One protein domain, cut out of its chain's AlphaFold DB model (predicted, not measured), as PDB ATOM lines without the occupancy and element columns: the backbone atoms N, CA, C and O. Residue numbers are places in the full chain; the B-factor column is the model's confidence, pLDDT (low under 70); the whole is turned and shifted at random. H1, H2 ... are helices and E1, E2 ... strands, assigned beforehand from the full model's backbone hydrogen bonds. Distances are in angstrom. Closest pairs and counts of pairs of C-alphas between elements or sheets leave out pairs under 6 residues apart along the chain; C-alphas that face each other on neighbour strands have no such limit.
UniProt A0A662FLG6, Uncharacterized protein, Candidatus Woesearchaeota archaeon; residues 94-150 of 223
ATOM      1  N   LYS A  94      32.391  17.464  -1.812       95.31
ATOM      2  CA  LYS A  94      31.860  18.445  -2.767       95.31
ATOM      3  C   LYS A  94      31.096  17.755  -3.894       95.31
ATOM      4  O   LYS A  94      31.159  16.539  -4.057       95.31
ATOM      5  N   GLU A  95      30.375  18.551  -4.673       94.94
ATOM      6  CA  GLU A  95      29.667  18.081  -5.861       94.94
ATOM      7  C   GLU A  95      30.632  17.374  -6.827       94.94
ATOM      8  O   GLU A  95      31.743  17.849  -7.073       94.94
ATOM      9  N   GLY A  96      30.232  16.204  -7.315       92.69
ATOM     10  CA  GLY A  96      31.025  15.322  -8.164       92.69
ATOM     11  C   GLY A  96      31.965  14.361  -7.440       92.69
ATOM     12  O   GLY A  96      32.456  13.417  -8.059       92.69
ATOM     13  N   GLU A  97      32.213  14.532  -6.140       94.44
ATOM     14  CA  GLU A  97      33.123  13.646  -5.410       94.44
ATOM     15  C   GLU A  97      32.451  12.310  -5.070       94.44
ATOM     16  O   GLU A  97      31.370  12.260  -4.473       94.44
ATOM     17  N   THR A  98      33.121  11.205  -5.404       93.12
ATOM     18  CA  THR A  98      32.698   9.845  -5.048       93.12
ATOM     19  C   THR A  98      33.315   9.393  -3.726       93.12
ATOM     20  O   THR A  98      34.318   9.937  -3.262       93.12
ATOM     21  N   GLY A  99      32.705   8.399  -3.086       90.69
ATOM     22  CA  GLY A  99      33.236   7.761  -1.889       90.69
ATOM     23  C   GLY A  99      32.214   7.586  -0.773       90.69
ATOM     24  O   GLY A  99      30.994   7.649  -0.959       90.69
ATOM     25  N   PHE A 100      32.751   7.338   0.418       87.69
ATOM     26  CA  PHE A 100      31.997   7.092   1.639       87.69
ATOM     27  C   PHE A 100      32.177   8.276   2.586       87.69
ATOM     28  O   PHE A 100      33.297   8.700   2.857       87.69
ATOM     29  N   GLY A 101      31.073   8.822   3.084       88.31
ATOM     30  CA  GLY A 101      31.074  10.008   3.939       88.31
ATOM     31  C   GLY A 101      29.996  11.007   3.524       88.31
ATOM     32  O   GLY A 101      29.356  10.826   2.486       88.31
ATOM     33  N   PRO A 102      29.764  12.052   4.325       92.81
ATOM     34  CA  PRO A 102      28.693  13.001   4.065       92.81
ATOM     35  C   PRO A 102      29.048  13.954   2.924       92.81
ATOM     36  O   PRO A 102      30.191  14.398   2.790       92.81
ATOM     37  N   CYS A 103      28.039  14.295   2.130       94.75
ATOM     38  CA  CYS A 103      28.123  15.413   1.204       94.75
ATOM     39  C   CYS A 103      28.035  16.742   1.964       94.75
ATOM     40  O   CYS A 103      27.518  16.799   3.084       94.75
ATOM     41  N   CYS A 104      28.564  17.805   1.365       95.00
ATOM     42  CA  CYS A 104      28.390  19.156   1.883       95.00
ATOM     43  C   CYS A 104      26.908  19.573   1.877       95.00
ATOM     44  O   CYS A 104      26.071  18.960   1.213       95.00
ATOM     45  N   GLU A 105      26.577  20.609   2.649       92.69
ATOM     46  CA  GLU A 105      25.206  21.112   2.764       92.69
ATOM     47  C   GLU A 105      24.608  21.443   1.386       92.69
ATOM     48  O   GLU A 105      25.259  22.061   0.548       92.69
ATOM     49  N   GLY A 106      23.365  21.010   1.156       90.56
ATOM     50  CA  GLY A 106      22.654  21.214  -0.110       90.56
ATOM     51  C   GLY A 106      22.908  20.153  -1.186       90.56
ATOM     52  O   GLY A 106      22.257  20.203  -2.224       90.56
ATOM     53  N   LEU A 107      23.793  19.182  -0.940       94.19
ATOM     54  CA  LEU A 107      24.073  18.079  -1.862       94.19
ATOM     55  C   LEU A 107      23.440  16.768  -1.389       94.19
ATOM     56  O   LEU A 107      23.352  16.481  -0.192       94.19
ATOM     57  N   THR A 108      23.049  15.939  -2.351       93.50
ATOM     58  CA  THR A 108      22.479  14.609  -2.130       93.50
ATOM     59  C   THR A 108      23.521  13.541  -2.434       93.50
ATOM     60  O   THR A 108      24.168  13.576  -3.478       93.50
ATOM     61  N   ALA A 109      23.672  12.569  -1.533       94.19
ATOM     62  CA  ALA A 109      24.471  11.375  -1.785       94.19
ATOM     63  C   ALA A 109      23.629  10.352  -2.558       94.19
ATOM     64  O   ALA A 109      22.662   9.811  -2.017       94.19
ATOM     65  N   VAL A 110      24.001  10.071  -3.802       92.94
ATOM     66  CA  VAL A 110      23.329   9.092  -4.671       92.94
ATOM     67  C   VAL A 110      24.298   7.953  -4.969       92.94
ATOM     68  O   VAL A 110      25.508   8.163  -5.007       92.94
ATOM     69  N   ALA A 111      23.806   6.724  -5.145       90.69
ATOM     70  CA  ALA A 111      24.659   5.626  -5.595       90.69
ATOM     71  C   ALA A 111      25.293   5.989  -6.948       90.69
ATOM     72  O   ALA A 111      24.623   6.568  -7.800       90.69
ATOM     73  N   CYS A 112      26.571   5.671  -7.158       84.81
ATOM     74  CA  CYS A 112      27.145   5.856  -8.488       84.81
ATOM     75  C   CYS A 112      26.778   4.682  -9.404       84.81
ATOM     76  O   CYS A 112      26.715   3.520  -8.994       84.81
ATOM     77  N   TYR A 113      26.522   5.027 -10.660       82.56
ATOM     78  CA  TYR A 113      26.055   4.126 -11.702       82.56
ATOM     79  C   TYR A 113      27.035   4.132 -12.875       82.56
ATOM     80  O   TYR A 113      27.688   5.143 -13.134       82.56
ATOM     81  N   ALA A 114      27.122   3.018 -13.598       71.38
ATOM     82  CA  ALA A 114      27.832   2.962 -14.867       71.38
ATOM     83  C   ALA A 114      27.058   3.730 -15.953       71.38
ATOM     84  O   ALA A 114      25.832   3.647 -16.037       71.38
ATOM     85  N   GLU A 115      27.784   4.482 -16.787       60.12
ATOM     86  CA  GLU A 115      27.207   5.449 -17.739       60.12
ATOM     87  C   GLU A 115      26.299   4.817 -18.812       60.12
ATOM     88  O   GLU A 115      25.414   5.495 -19.341       60.12
ATOM     89  N   ASN A 116      26.490   3.528 -19.122       62.06
ATOM     90  CA  ASN A 116      25.886   2.877 -20.291       62.06
ATOM     91  C   ASN A 116      24.656   2.011 -19.984       62.06
ATOM     92  O   ASN A 116      23.860   1.760 -20.884       62.06
ATOM     93  N   ASP A 117      24.500   1.532 -18.752       71.12
ATOM     94  CA  ASP A 117      23.447   0.581 -18.370       71.12
ATOM     95  C   ASP A 117      22.769   0.920 -17.034       71.12
ATOM     96  O   ASP A 117      21.930   0.156 -16.562       71.12
ATOM     97  N   CYS A 118      23.108   2.065 -16.427       80.44
ATOM     98  CA  CYS A 118      22.626   2.484 -15.112       80.44
ATOM     99  C   CYS A 118      22.710   1.373 -14.051       80.44
ATOM    100  O   CYS A 118      21.876   1.298 -13.147       80.44
ATOM    101  N   ASN A 119      23.731   0.519 -14.141       86.81
ATOM    102  CA  ASN A 119      24.006  -0.482 -13.124       86.81
ATOM    103  C   ASN A 119      24.833   0.123 -11.990       86.81
ATOM    104  O   ASN A 119      25.757   0.904 -12.217       86.81
ATOM    105  N   ILE A 120      24.490  -0.237 -10.751       81.56
ATOM    106  CA  ILE A 120      25.150   0.289  -9.550       81.56
ATOM    107  C   ILE A 120      26.610  -0.173  -9.523       81.56
ATOM    108  O   ILE A 120      26.897  -1.371  -9.515       81.56
ATOM    109  N   ILE A 121      27.536   0.778  -9.415       81.31
ATOM    110  CA  ILE A 121      28.953   0.503  -9.182       81.31
ATOM    111  C   ILE A 121      29.175   0.490  -7.668       81.31
ATOM    112  O   ILE A 121      29.451   1.511  -7.047       81.31
ATOM    113  N   GLY A 122      29.061  -0.680  -7.039       76.69
ATOM    114  CA  GLY A 122      29.164  -0.786  -5.575       76.69
ATOM    115  C   GLY A 122      30.506  -0.317  -4.984       76.69
ATOM    116  O   GLY A 122      30.575   0.026  -3.808       76.69
ATOM    117  N   THR A 123      31.576  -0.266  -5.784       80.88
ATOM    118  CA  THR A 123      32.935   0.068  -5.326       80.88
ATOM    119  C   THR A 123      33.189   1.564  -5.127       80.88
ATOM    120  O   THR A 123      34.136   1.915  -4.429       80.88
ATOM    121  N   CYS A 124      32.363   2.452  -5.689       81.06
ATOM    122  CA  CYS A 124      32.535   3.906  -5.560       81.06
ATOM    123  C   CYS A 124      31.722   4.523  -4.405       81.06
ATOM    124  O   CYS A 124      31.838   5.720  -4.139       81.06
ATOM    125  N   GLY A 125      30.910   3.723  -3.702       88.25
ATOM    126  CA  GLY A 125      30.051   4.186  -2.613       88.25
ATOM    127  C   GLY A 125      28.916   5.069  -3.124       88.25
ATOM    128  O   GLY A 125      27.933   4.577  -3.671       88.25
ATOM    129  N   THR A 126      29.043   6.379  -2.929       93.25
ATOM    130  CA  THR A 126      28.060   7.369  -3.392       93.25
ATOM    131  C   THR A 126      28.756   8.536  -4.072       93.25
ATOM    132  O   THR A 126      29.894   8.843  -3.733       93.25
ATOM    133  N   VAL A 127      28.075   9.225  -4.977       94.44
ATOM    134  CA  VAL A 127      28.483  10.509  -5.554       94.44
ATOM    135  C   VAL A 127      27.635  11.629  -4.948       94.44
ATOM    136  O   VAL A 127      26.448  11.433  -4.685       94.44
ATOM    137  N   CYS A 128      28.250  12.778  -4.670       96.06
ATOM    138  CA  CYS A 128      27.541  13.961  -4.189       96.06
ATOM    139  C   CYS A 128      27.066  14.806  -5.368       96.06
ATOM    140  O   CYS A 128      27.887  15.249  -6.161       96.06
ATOM    141  N   VAL A 129      25.761  15.031  -5.472       95.56
ATOM    142  CA  VAL A 129      25.125  15.695  -6.621       95.56
ATOM    143  C   VAL A 129      24.010  16.632  -6.180       95.56
ATOM    144  O   VAL A 129      23.577  16.583  -5.022       95.56
ATOM    145  N   LYS A 130      23.519  17.468  -7.090       95.38
ATOM    146  CA  LYS A 130      22.475  18.451  -6.828       95.38
ATOM    147  C   LYS A 130      21.325  18.307  -7.828       95.38
ATOM    148  O   LYS A 130      20.925  19.258  -8.490       95.38
ATOM    149  N   CYS A 131      20.704  17.128  -7.839       91.38
ATOM    150  CA  CYS A 131      19.595  16.903  -8.755       91.38
ATOM    151  C   CYS A 131      18.392  17.833  -8.474       91.38
ATOM    152  O   CYS A 131      18.004  18.052  -7.322       91.38
ATOM    153  N   GLY A 132      17.710  18.268  -9.528       85.88
ATOM    154  CA  GLY A 132      16.492  19.068  -9.507       85.88
ATOM    155  C   GLY A 132      16.702  20.568  -9.700       85.88
ATOM    156  O   GLY A 132      15.737  21.314  -9.531       85.88
ATOM    157  N   ASP A 133      17.914  21.023 -10.019       88.88
ATOM    158  CA  ASP A 133      18.194  22.427 -10.326       88.88
ATOM    159  C   ASP A 133      18.240  22.739 -11.833       88.88
ATOM    160  O   ASP A 133      18.390  23.903 -12.214       88.88
ATOM    161  N   GLY A 134      18.032  21.725 -12.679       82.62
ATOM    162  CA  GLY A 134      17.975  21.847 -14.130       82.62
ATOM    163  C   GLY A 134      19.339  22.007 -14.804       82.62
ATOM    164  O   GLY A 134      19.380  22.330 -15.991       82.62
ATOM    165  N   VAL A 135      20.443  21.811 -14.077       88.12
ATOM    166  CA  VAL A 135      21.806  21.892 -14.608       88.12
ATOM    167  C   VAL A 135      22.488  20.544 -14.433       88.12
ATOM    168  O   VAL A 135      22.556  20.039 -13.329       88.12
ATOM    169  N   CYS A 136      23.047  19.980 -15.506       88.69
ATOM    170  CA  CYS A 136      23.844  18.758 -15.400       88.69
ATOM    171  C   CYS A 136      25.243  19.076 -14.846       88.69
ATOM    172  O   CYS A 136      26.127  19.536 -15.580       88.69
ATOM    173  N   GLY A 137      25.409  18.885 -13.538       89.81
ATOM    174  CA  GLY A 137      26.613  19.215 -12.778       89.81
ATOM    175  C   GLY A 137      27.687  18.113 -12.743       89.81
ATOM    176  O   GLY A 137      27.542  17.033 -13.323       89.81
ATOM    177  N   PRO A 138      28.824  18.358 -12.068       93.00
ATOM    178  CA  PRO A 138      29.867  17.355 -11.874       93.00
ATOM    179  C   PRO A 138      29.358  16.092 -11.165       93.00
ATOM    180  O   PRO A 138      28.729  16.157 -10.114       93.00
ATOM    181  N   GLY A 139      29.680  14.919 -11.718       89.50
ATOM    182  CA  GLY A 139      29.235  13.622 -11.187       89.50
ATOM    183  C   GLY A 139      27.755  13.314 -11.419       89.50
ATOM    184  O   GLY A 139      27.288  12.245 -11.024       89.50
ATOM    185  N   GLU A 140      27.038  14.209 -12.092       91.25
ATOM    186  CA  GLU A 140      25.687  13.976 -12.558       91.25
ATOM    187  C   GLU A 140      25.699  13.333 -13.943       91.25
ATOM    188  O   GLU A 140      26.544  13.598 -14.797       91.25
ATOM    189  N   ASN A 141      24.746  12.438 -14.163       85.69
ATOM    190  CA  ASN A 141      24.489  11.827 -15.456       85.69
ATOM    191  C   ASN A 141      23.034  11.354 -15.500       85.69
ATOM    192  O   ASN A 141      22.310  11.448 -14.508       85.69
ATOM    193  N   GLN A 142      22.608  10.798 -16.633       84.44
ATOM    194  CA  GLN A 142      21.242  10.293 -16.821       84.44
ATOM    195  C   GLN A 142      20.787   9.264 -15.766       84.44
ATOM    196  O   GLN A 142      19.590   9.109 -15.551       84.44
ATOM    197  N   CYS A 143      21.709   8.559 -15.107       85.75
ATOM    198  CA  CYS A 143      21.388   7.570 -14.078       85.75
ATOM    199  C   CYS A 143      21.353   8.191 -12.672       85.75
ATOM    200  O   CYS A 143      20.552   7.781 -11.837       85.75
ATOM    201  N   VAL A 144      22.219   9.175 -12.412       88.62
ATOM    202  CA  VAL A 144      22.377   9.829 -11.106       88.62
ATOM    203  C   VAL A 144      21.384  10.986 -10.931       88.62
ATOM    204  O   VAL A 144      20.671  11.028  -9.932       88.62
ATOM    205  N   CYS A 145      21.286  11.876 -11.924       90.19
ATOM    206  CA  CYS A 145      20.342  12.995 -11.982       90.19
ATOM    207  C   CYS A 145      19.644  13.021 -13.352       90.19
ATOM    208  O   CYS A 145      19.933  13.877 -14.191       90.19
ATOM    209  N   PRO A 146      18.708  12.089 -13.618       83.50
ATOM    210  CA  PRO A 146      18.014  12.021 -14.900       83.50
ATOM    211  C   PRO A 146      17.330  13.340 -15.253       83.50
ATOM    212  O   PRO A 146      17.413  13.788 -16.383       83.50
ATOM    213  N   ARG A 147      16.667  14.008 -14.308       82.62
ATOM    214  CA  ARG A 147      15.908  15.216 -14.659       82.62
ATOM    215  C   ARG A 147      16.778  16.374 -15.141       82.62
ATOM    216  O   ARG A 147      16.317  17.120 -15.993       82.62
ATOM    217  N   ASP A 148      18.001  16.486 -14.636       86.06
ATOM    218  CA  ASP A 148      18.899  17.598 -14.968       86.06
ATOM    219  C   ASP A 148      19.831  17.245 -16.134       86.06
ATOM    220  O   ASP A 148      20.163  18.099 -16.950       86.06
ATOM    221  N   CYS A 149      20.205  15.965 -16.257       83.81
ATOM    222  CA  CYS A 149      21.134  15.476 -17.278       83.81
ATOM    223  C   CYS A 149      20.482  14.782 -18.479       83.81
ATOM    224  O   CYS A 149      21.193  14.411 -19.420       83.81
ATOM    225  N   LEU A 150      19.161  14.573 -18.486       80.44
ATOM    226  CA  LEU A 150      18.453  14.165 -19.700       80.44
ATOM    227  C   LEU A 150      18.406  15.366 -20.649       80.44
ATOM    228  O   LEU A 150      17.488  16.183 -20.622       80.44
TER     229      LEU A 150
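Overview. This is residues 94 to 150 of the 223 residues of an uncharacterized protein of Candidatus Woesearchaeota archaeon (UniProt A0A662FLG6). Little regular structure is here: a flat body of long loops spreads out from a small two-stranded hairpin, E1 and E2, with one short helix, H1, away from E1. Of 57 printed residues, 12 are in named elements, in the order E1, E2, H1; the sheet E1 - E2 is antiparallel and the class is mixed. The whole is compact, with a radius of gyration of the C-alphas of 10.3 A, spanning 29 by 26 by 12 A.

Arrangement. Look first at E1, residues 108 to 111, and E2, residues 126 to 129, a hairpin of antiparallel strands at 140 degrees. There N 108 and O 129 are 2.8 A apart and N 110 and O 127 2.9 A, both within hydrogen-bond range. H1, residues 146 to 149, is apart from E1; it is too short for any O i to N i+4 pair, and its one O i to N i+3 pair is not within range.

Along the chain. Find C-alpha 108 at (22.479, 14.609, -2.130); E1 runs 9.9 A from there. E2 covers 9.4 A. H1 covers 5.2 A, ending at C-alpha 149, (21.134, 15.476, -17.278).

Size, cuts and confidence. The C-alphas farthest apart, Glu 105 and Asp 117, are 29.5 A apart. The printed part has no cut. Both links are long, with 14 and 16 residues. Residues 115 to 116 have pLDDT under 70.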